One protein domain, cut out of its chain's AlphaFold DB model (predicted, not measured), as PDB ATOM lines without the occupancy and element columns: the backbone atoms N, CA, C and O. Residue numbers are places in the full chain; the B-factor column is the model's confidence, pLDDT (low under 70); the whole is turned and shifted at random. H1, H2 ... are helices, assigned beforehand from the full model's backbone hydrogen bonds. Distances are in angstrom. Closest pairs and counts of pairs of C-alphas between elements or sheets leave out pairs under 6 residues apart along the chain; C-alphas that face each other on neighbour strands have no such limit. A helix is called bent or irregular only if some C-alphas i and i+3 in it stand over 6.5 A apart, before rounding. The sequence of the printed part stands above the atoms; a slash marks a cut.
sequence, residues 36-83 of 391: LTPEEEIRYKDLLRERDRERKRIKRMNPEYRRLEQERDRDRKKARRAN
ATOM      1  N   LEU A  36      19.715  32.427-152.476       63.53
ATOM      2  CA  LEU A  36      19.934  31.311-151.557       63.53
ATOM      3  C   LEU A  36      21.074  30.479-152.126       63.53
ATOM      4  O   LEU A  36      21.103  30.175-153.323       63.53
ATOM      5  N   THR A  37      22.000  30.105-151.257       72.81
ATOM      6  CA  THR A  37      22.963  29.066-151.605       72.81
ATOM      7  C   THR A  37      22.195  27.781-151.959       72.81
ATOM      8  O   THR A  37      21.100  27.556-151.425       72.81
ATOM      9  N   PRO A  38      22.701  26.926-152.866       77.56
ATOM     10  CA  PRO A  38      22.028  25.676-153.232       77.56
ATOM     11  C   PRO A  38      21.613  24.834-152.012       77.56
ATOM     12  O   PRO A  38      20.548  24.216-151.994       77.56
ATOM     13  N   GLU A  39      22.410  24.876-150.947       71.50
ATOM     14  CA  GLU A  39      22.168  24.205-149.674       71.50
ATOM     15  C   GLU A  39      20.982  24.805-148.903       71.50
ATOM     16  O   GLU A  39      20.222  24.079-148.259       71.50
ATOM     17  N   GLU A  40      20.794  26.123-148.956       77.75
ATOM     18  CA  GLU A  40      19.640  26.810-148.367       77.75
ATOM     19  C   GLU A  40      18.364  26.555-149.163       77.75
ATOM     20  O   GLU A  40      17.299  26.377-148.570       77.75
ATOM     21  N   GLU A  41      18.454  26.483-150.492       80.62
ATOM     22  CA  GLU A  41      17.298  26.210-151.344       80.62
ATOM     23  C   GLU A  41      16.752  24.793-151.106       80.62
ATOM     24  O   GLU A  41      15.535  24.587-151.065       80.62
ATOM     25  N   ILE A  42      17.637  23.814-150.878       83.69
ATOM     26  CA  ILE A  42      17.247  22.447-150.505       83.69
ATOM     27  C   ILE A  42      16.536  22.446-149.147       83.69
ATOM     28  O   ILE A  42      15.431  21.911-149.045       83.69
ATOM     29  N   ARG A  43      17.099  23.117-148.130       82.75
ATOM     30  CA  ARG A  43      16.460  23.232-146.805       82.75
ATOM     31  C   ARG A  43      15.098  23.925-146.879       82.75
ATOM     32  O   ARG A  43      14.147  23.494-146.229       82.75
ATOM     33  N   TYR A  44      14.972  24.962-147.703       83.25
ATOM     34  CA  TYR A  44      13.707  25.661-147.915       83.25
ATOM     35  C   TYR A  44      12.668  24.779-148.626       83.25
ATOM     36  O   TYR A  44      11.504  24.732-148.219       83.25
ATOM     37  N   LYS A  45      13.080  24.005-149.639       89.19
ATOM     38  CA  LYS A  45      12.220  23.009-150.300       89.19
ATOM     39  C   LYS A  45      11.773  21.914-149.336       89.19
ATOM     40  O   LYS A  45      10.613  21.509-149.386       89.19
ATOM     41  N   ASP A  46      12.645  21.452-148.447       90.62
ATOM     42  CA  ASP A  46      12.294  20.484-147.403       90.62
ATOM     43  C   ASP A  46      11.261  21.039-146.431       90.62
ATOM     44  O   ASP A  46      10.252  20.385-146.163       90.62
ATOM     45  N   LEU A  47      11.444  22.280-145.992       89.25
ATOM     46  CA  LEU A  47      10.514  22.960-145.097       89.25
ATOM     47  C   LEU A  47       9.143  23.180-145.759       89.25
ATOM     48  O   LEU A  47       8.103  22.943-145.141       89.25
ATOM     49  N   LEU A  48       9.115  23.543-147.046       90.38
ATOM     50  CA  LEU A  48       7.884  23.623-147.837       90.38
ATOM     51  C   LEU A  48       7.193  22.261-147.976       90.38
ATOM     52  O   LEU A  48       5.974  22.178-147.794       90.38
ATOM     53  N   ARG A  49       7.955  21.197-148.269       91.50
ATOM     54  CA  ARG A  49       7.437  19.824-148.363       91.50
ATOM     55  C   ARG A  49       6.842  19.361-147.038       91.50
ATOM     56  O   ARG A  49       5.768  18.759-147.041       91.50
ATOM     57  N   GLU A  50       7.497  19.660-145.923       90.50
ATOM     58  CA  GLU A  50       7.018  19.284-144.593       90.50
ATOM     59  C   GLU A  50       5.747  20.052-144.224       90.50
ATOM     60  O   GLU A  50       4.733  19.459-143.849       90.50
ATOM     61  N   ARG A  51       5.713  21.359-144.494       92.00
ATOM     62  CA  ARG A  51       4.503  22.172-144.334       92.00
ATOM     63  C   ARG A  51       3.358  21.695-145.228       92.00
ATOM     64  O   ARG A  51       2.188  21.838-144.877       92.00
ATOM     65  N   ASP A  52       3.645  21.165-146.413       92.69
ATOM     66  CA  ASP A  52       2.648  20.548-147.292       92.69
ATOM     67  C   ASP A  52       2.087  19.244-146.733       92.69
ATOM     68  O   ASP A  52       0.873  19.013-146.793       92.69
ATOM     69  N   ARG A  53       2.953  18.389-146.185       94.44
ATOM     70  CA  ARG A  53       2.540  17.159-145.499       94.44
ATOM     71  C   ARG A  53       1.657  17.488-144.304       94.44
ATOM     72  O   ARG A  53       0.597  16.879-144.172       94.44
ATOM     73  N   GLU A  54       2.027  18.491-143.516       88.38
ATOM     74  CA  GLU A  54       1.259  18.897-142.344       88.38
ATOM     75  C   GLU A  54      -0.087  19.515-142.729       88.38
ATOM     76  O   GLU A  54      -1.133  19.111-142.222       88.38
ATOM     77  N   ARG A  55      -0.119  20.379-143.752       88.12
ATOM     78  CA  ARG A  55      -1.386  20.900-144.290       88.12
ATOM     79  C   ARG A  55      -2.292  19.762-144.781       88.12
ATOM     80  O   ARG A  55      -3.501  19.806-144.562       88.12
ATOM     81  N   LYS A  56      -1.731  18.717-145.405       89.81
ATOM     82  CA  LYS A  56      -2.478  17.504-145.796       89.81
ATOM     83  C   LYS A  56      -2.940  16.691-144.583       89.81
ATOM     84  O   LYS A  56      -4.052  16.169-144.627       89.81
ATOM     85  N   ARG A  57      -2.139  16.578-143.519       85.88
ATOM     86  CA  ARG A  57      -2.503  15.888-142.268       85.88
ATOM     87  C   ARG A  57      -3.693  16.577-141.602       85.88
ATOM     88  O   ARG A  57      -4.718  15.929-141.405       85.88
ATOM     89  N   ILE A  58      -3.607  17.888-141.382       82.94
ATOM     90  CA  ILE A  58      -4.691  18.707-140.815       82.94
ATOM     91  C   ILE A  58      -5.964  18.572-141.661       82.94
ATOM     92  O   ILE A  58      -7.049  18.320-141.145       82.94
ATOM     93  N   LYS A  59      -5.826  18.641-142.988       83.06
ATOM     94  CA  LYS A  59      -6.935  18.492-143.936       83.06
ATOM     95  C   LYS A  59      -7.603  17.109-143.895       83.06
ATOM     96  O   LYS A  59      -8.800  17.009-144.135       83.06
ATOM     97  N   ARG A  60      -6.854  16.043-143.581       80.69
ATOM     98  CA  ARG A  60      -7.384  14.673-143.406       80.69
ATOM     99  C   ARG A  60      -8.058  14.463-142.051       80.69
ATOM    100  O   ARG A  60      -8.982  13.649-141.977       80.69
ATOM    101  N   MET A  61      -7.573  15.155-141.020       79.62
ATOM    102  CA  MET A  61      -8.120  15.136-139.661       79.62
ATOM    103  C   MET A  61      -9.383  15.990-139.527       79.62
ATOM    104  O   MET A  61     -10.202  15.714-138.661       79.62
ATOM    105  N   ASN A  62      -9.571  16.989-140.395       86.75
ATOM    106  CA  ASN A  62     -10.762  17.828-140.392       86.75
ATOM    107  C   ASN A  62     -11.990  17.063-140.954       86.75
ATOM    108  O   ASN A  62     -12.014  16.731-142.147       86.75
ATOM    109  N   PRO A  63     -13.021  16.795-140.129       82.06
ATOM    110  CA  PRO A  63     -14.209  16.060-140.555       82.06
ATOM    111  C   PRO A  63     -15.091  16.859-141.526       82.06
ATOM    112  O   PRO A  63     -15.640  16.271-142.458       82.06
ATOM    113  N   GLU A  64     -15.172  18.181-141.376       82.62
ATOM    114  CA  GLU A  64     -15.942  19.064-142.265       82.62
ATOM    115  C   GLU A  64     -15.342  19.097-143.671       82.62
ATOM    116  O   GLU A  64     -16.047  18.937-144.667       82.62
ATOM    117  N   TYR A  65     -14.010  19.171-143.768       79.88
ATOM    118  CA  TYR A  65     -13.342  19.076-145.065       79.88
ATOM    119  C   TYR A  65     -13.617  17.723-145.743       79.88
ATOM    120  O   TYR A  65     -13.864  17.656-146.948       79.88
ATOM    121  N   ARG A  66     -13.608  16.627-144.974       85.12
ATOM    122  CA  ARG A  66     -13.902  15.285-145.496       85.12
ATOM    123  C   ARG A  66     -15.335  15.175-146.023       85.12
ATOM    124  O   ARG A  66     -15.536  14.526-147.047       85.12
ATOM    125  N   ARG A  67     -16.310  15.798-145.353       86.31
ATOM    126  CA  ARG A  67     -17.712  15.837-145.798       86.31
ATOM    127  C   ARG A  67     -17.865  16.598-147.113       86.31
ATOM    128  O   ARG A  67     -18.410  16.037-148.057       86.31
ATOM    129  N   LEU A  68     -17.292  17.798-147.208       88.38
ATOM    130  CA  LEU A  68     -17.318  18.614-148.430       88.38
ATOM    131  C   LEU A  68     -16.639  17.917-149.618       88.38
ATOM    132  O   LEU A  68     -17.127  17.955-150.745       88.38
ATOM    133  N   GLU A  69     -15.519  17.237-149.374       87.00
ATOM    134  CA  GLU A  69     -14.825  16.459-150.403       87.00
ATOM    135  C   GLU A  69     -15.685  15.285-150.903       87.00
ATOM    136  O   GLU A  69     -15.797  15.059-152.107       87.00
ATOM    137  N   GLN A  70     -16.350  14.571-149.989       89.44
ATOM    138  CA  GLN A  70     -17.276  13.494-150.344       89.44
ATOM    139  C   GLN A  70     -18.501  14.005-151.103       89.44
ATOM    140  O   GLN A  70     -18.961  13.332-152.024       89.44
ATOM    141  N   GLU A  71     -19.040  15.159-150.723       91.25
ATOM    142  CA  GLU A  71     -20.162  15.800-151.404       91.25
ATOM    143  C   GLU A  71     -19.787  16.184-152.835       91.25
ATOM    144  O   GLU A  71     -20.438  15.746-153.783       91.25
ATOM    145  N   ARG A  72     -18.633  16.832-153.019       91.56
ATOM    146  CA  ARG A  72     -18.089  17.133-154.347       91.56
ATOM    147  C   ARG A  72     -17.873  15.876-155.194       91.56
ATOM    148  O   ARG A  72     -18.124  15.877-156.400       91.56
ATOM    149  N   ASP A  73     -17.414  14.785-154.586       91.31
ATOM    150  CA  ASP A  73     -17.265  13.497-155.269       91.31
ATOM    151  C   ASP A  73     -18.611  12.859-155.635       91.31
ATOM    152  O   ASP A  73     -18.735  12.247-156.704       91.31
ATOM    153  N   ARG A  74     -19.631  12.992-154.780       91.69
ATOM    154  CA  ARG A  74     -21.006  12.576-155.095       91.69
ATOM    155  C   ARG A  74     -21.542  13.378-156.268       91.69
ATOM    156  O   ARG A  74     -22.079  12.761-157.183       91.69
ATOM    157  N   ASP A  75     -21.317  14.685-156.298       89.06
ATOM    158  CA  ASP A  75     -21.753  15.554-157.389       89.06
ATOM    159  C   ASP A  75     -21.044  15.232-158.696       89.06
ATOM    160  O   ASP A  75     -21.698  15.057-159.722       89.06
ATOM    161  N   ARG A  76     -19.727  15.002-158.673       85.94
ATOM    162  CA  ARG A  76     -18.989  14.516-159.852       85.94
ATOM    163  C   ARG A  76     -19.547  13.191-160.365       85.94
ATOM    164  O   ARG A  76     -19.706  13.004-161.572       85.94
ATOM    165  N   LYS A  77     -19.865  12.254-159.469       89.06
ATOM    166  CA  LYS A  77     -20.484  10.970-159.842       89.06
ATOM    167  C   LYS A  77     -21.907  11.157-160.363       89.06
ATOM    168  O   LYS A  77     -22.290  10.477-161.313       89.06
ATOM    169  N   LYS A  78     -22.682  12.062-159.769       86.56
ATOM    170  CA  LYS A  78     -24.048  12.391-160.184       86.56
ATOM    171  C   LYS A  78     -24.043  13.023-161.571       86.56
ATOM    172  O   LYS A  78     -24.758  12.529-162.432       86.56
ATOM    173  N   ALA A  79     -23.157  13.983-161.825       77.81
ATOM    174  CA  ALA A  79     -22.939  14.582-163.136       77.81
ATOM    175  C   ALA A  79     -22.554  13.527-164.180       77.81
ATOM    176  O   ALA A  79     -23.151  13.485-165.245       77.81
ATOM    177  N   ARG A  80     -21.650  12.587-163.863       75.75
ATOM    178  CA  ARG A  80     -21.326  11.468-164.776       75.75
ATOM    179  C   ARG A  80     -22.516  10.549-165.060       75.75
ATOM    180  O   ARG A  80     -22.647  10.056-166.171       75.75
ATOM    181  N   ARG A  81     -23.371  10.292-164.065       75.56
ATOM    182  CA  ARG A  81     -24.573   9.452-164.228       75.56
ATOM    183  C   ARG A  81     -25.695  10.159-164.982       75.56
ATOM    184  O   ARG A  81     -26.466   9.462-165.640       75.56
ATOM    185  N   ALA A  82     -25.797  11.477-164.823       71.31
ATOM    186  CA  ALA A  82     -26.755  12.351-165.490       71.31
ATOM    187  C   ALA A  82     -26.297  12.740-166.901       71.31
ATOM    188  O   ALA A  82     -27.127  13.073-167.738       71.31
ATOM    189  N   ASN A  83     -24.995  12.659-167.183       80.31
ATOM    190  CA  ASN A  83     -24.465  12.878-168.515       80.31
ATOM    191  C   ASN A  83     -24.881  11.712-169.428       80.31
ATOM    192  O   ASN A  83     -24.321  10.612-169.403       80.31
TER     193      ASN A  83
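This is residues 36 to 83 of the 391 residues of an uncharacterized protein of Glossina palpalis gambiensis (UniProt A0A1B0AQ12). Two long helices, H1 and H2, meet near their ends at a corner and make an open L, with H1 as the longer arm and H2 as the other. Nothing fills the space between the two arms, and the short turn at Asn 62 is the corner. The printed part has 48 residues with two named helices, H1 then H2 along the chain, and no named strand; the class is all helix. The whole is extended, with a radius of gyration of the C-alphas of 17.8 A, and the C-alphas span 54 by 25 by 9 A.

H1, residues 38 to 61, is the longest helix, with 24 residues. H2, residues 63 to 82, follows it after a tight link of one residue. H1 and H2 only just touch, and only at the corner by their link, with 3 pairs of C-alphas within 8 A. H1 touches H2 with residues 59 to 60 alone, and H2 touches H1 with residues 65 to 66 alone. The closest C-alphas of the two helices are those of Lys 59 and Tyr 65, 6.5 A apart. Their lines stand about perpendicular, at 80 degrees, and their centres are 27.7 A apart. In H1 and H2 every O i to N i+4 pair is within hydrogen-bond range.

H1 measures 34.7 A from its first C-alpha, Pro 38 at (22.028, 25.676, -153.232), to its last, Met 61 at (-8.120, 15.136, -139.661). H2 measures 28.2 A from C-alpha 63 to C-alpha 82, which is at (-26.755, 12.351, -165.490). Neither helix is bent.

The two C-alphas farthest apart are those of Thr 37 and Ala 82, 54.3 A. The printed part has no cut. Residues 37 to 43 and 45 to 83 stand free. The mean pLDDT of the printed part is 84.5, and residue 36 is the one printed residue under 70.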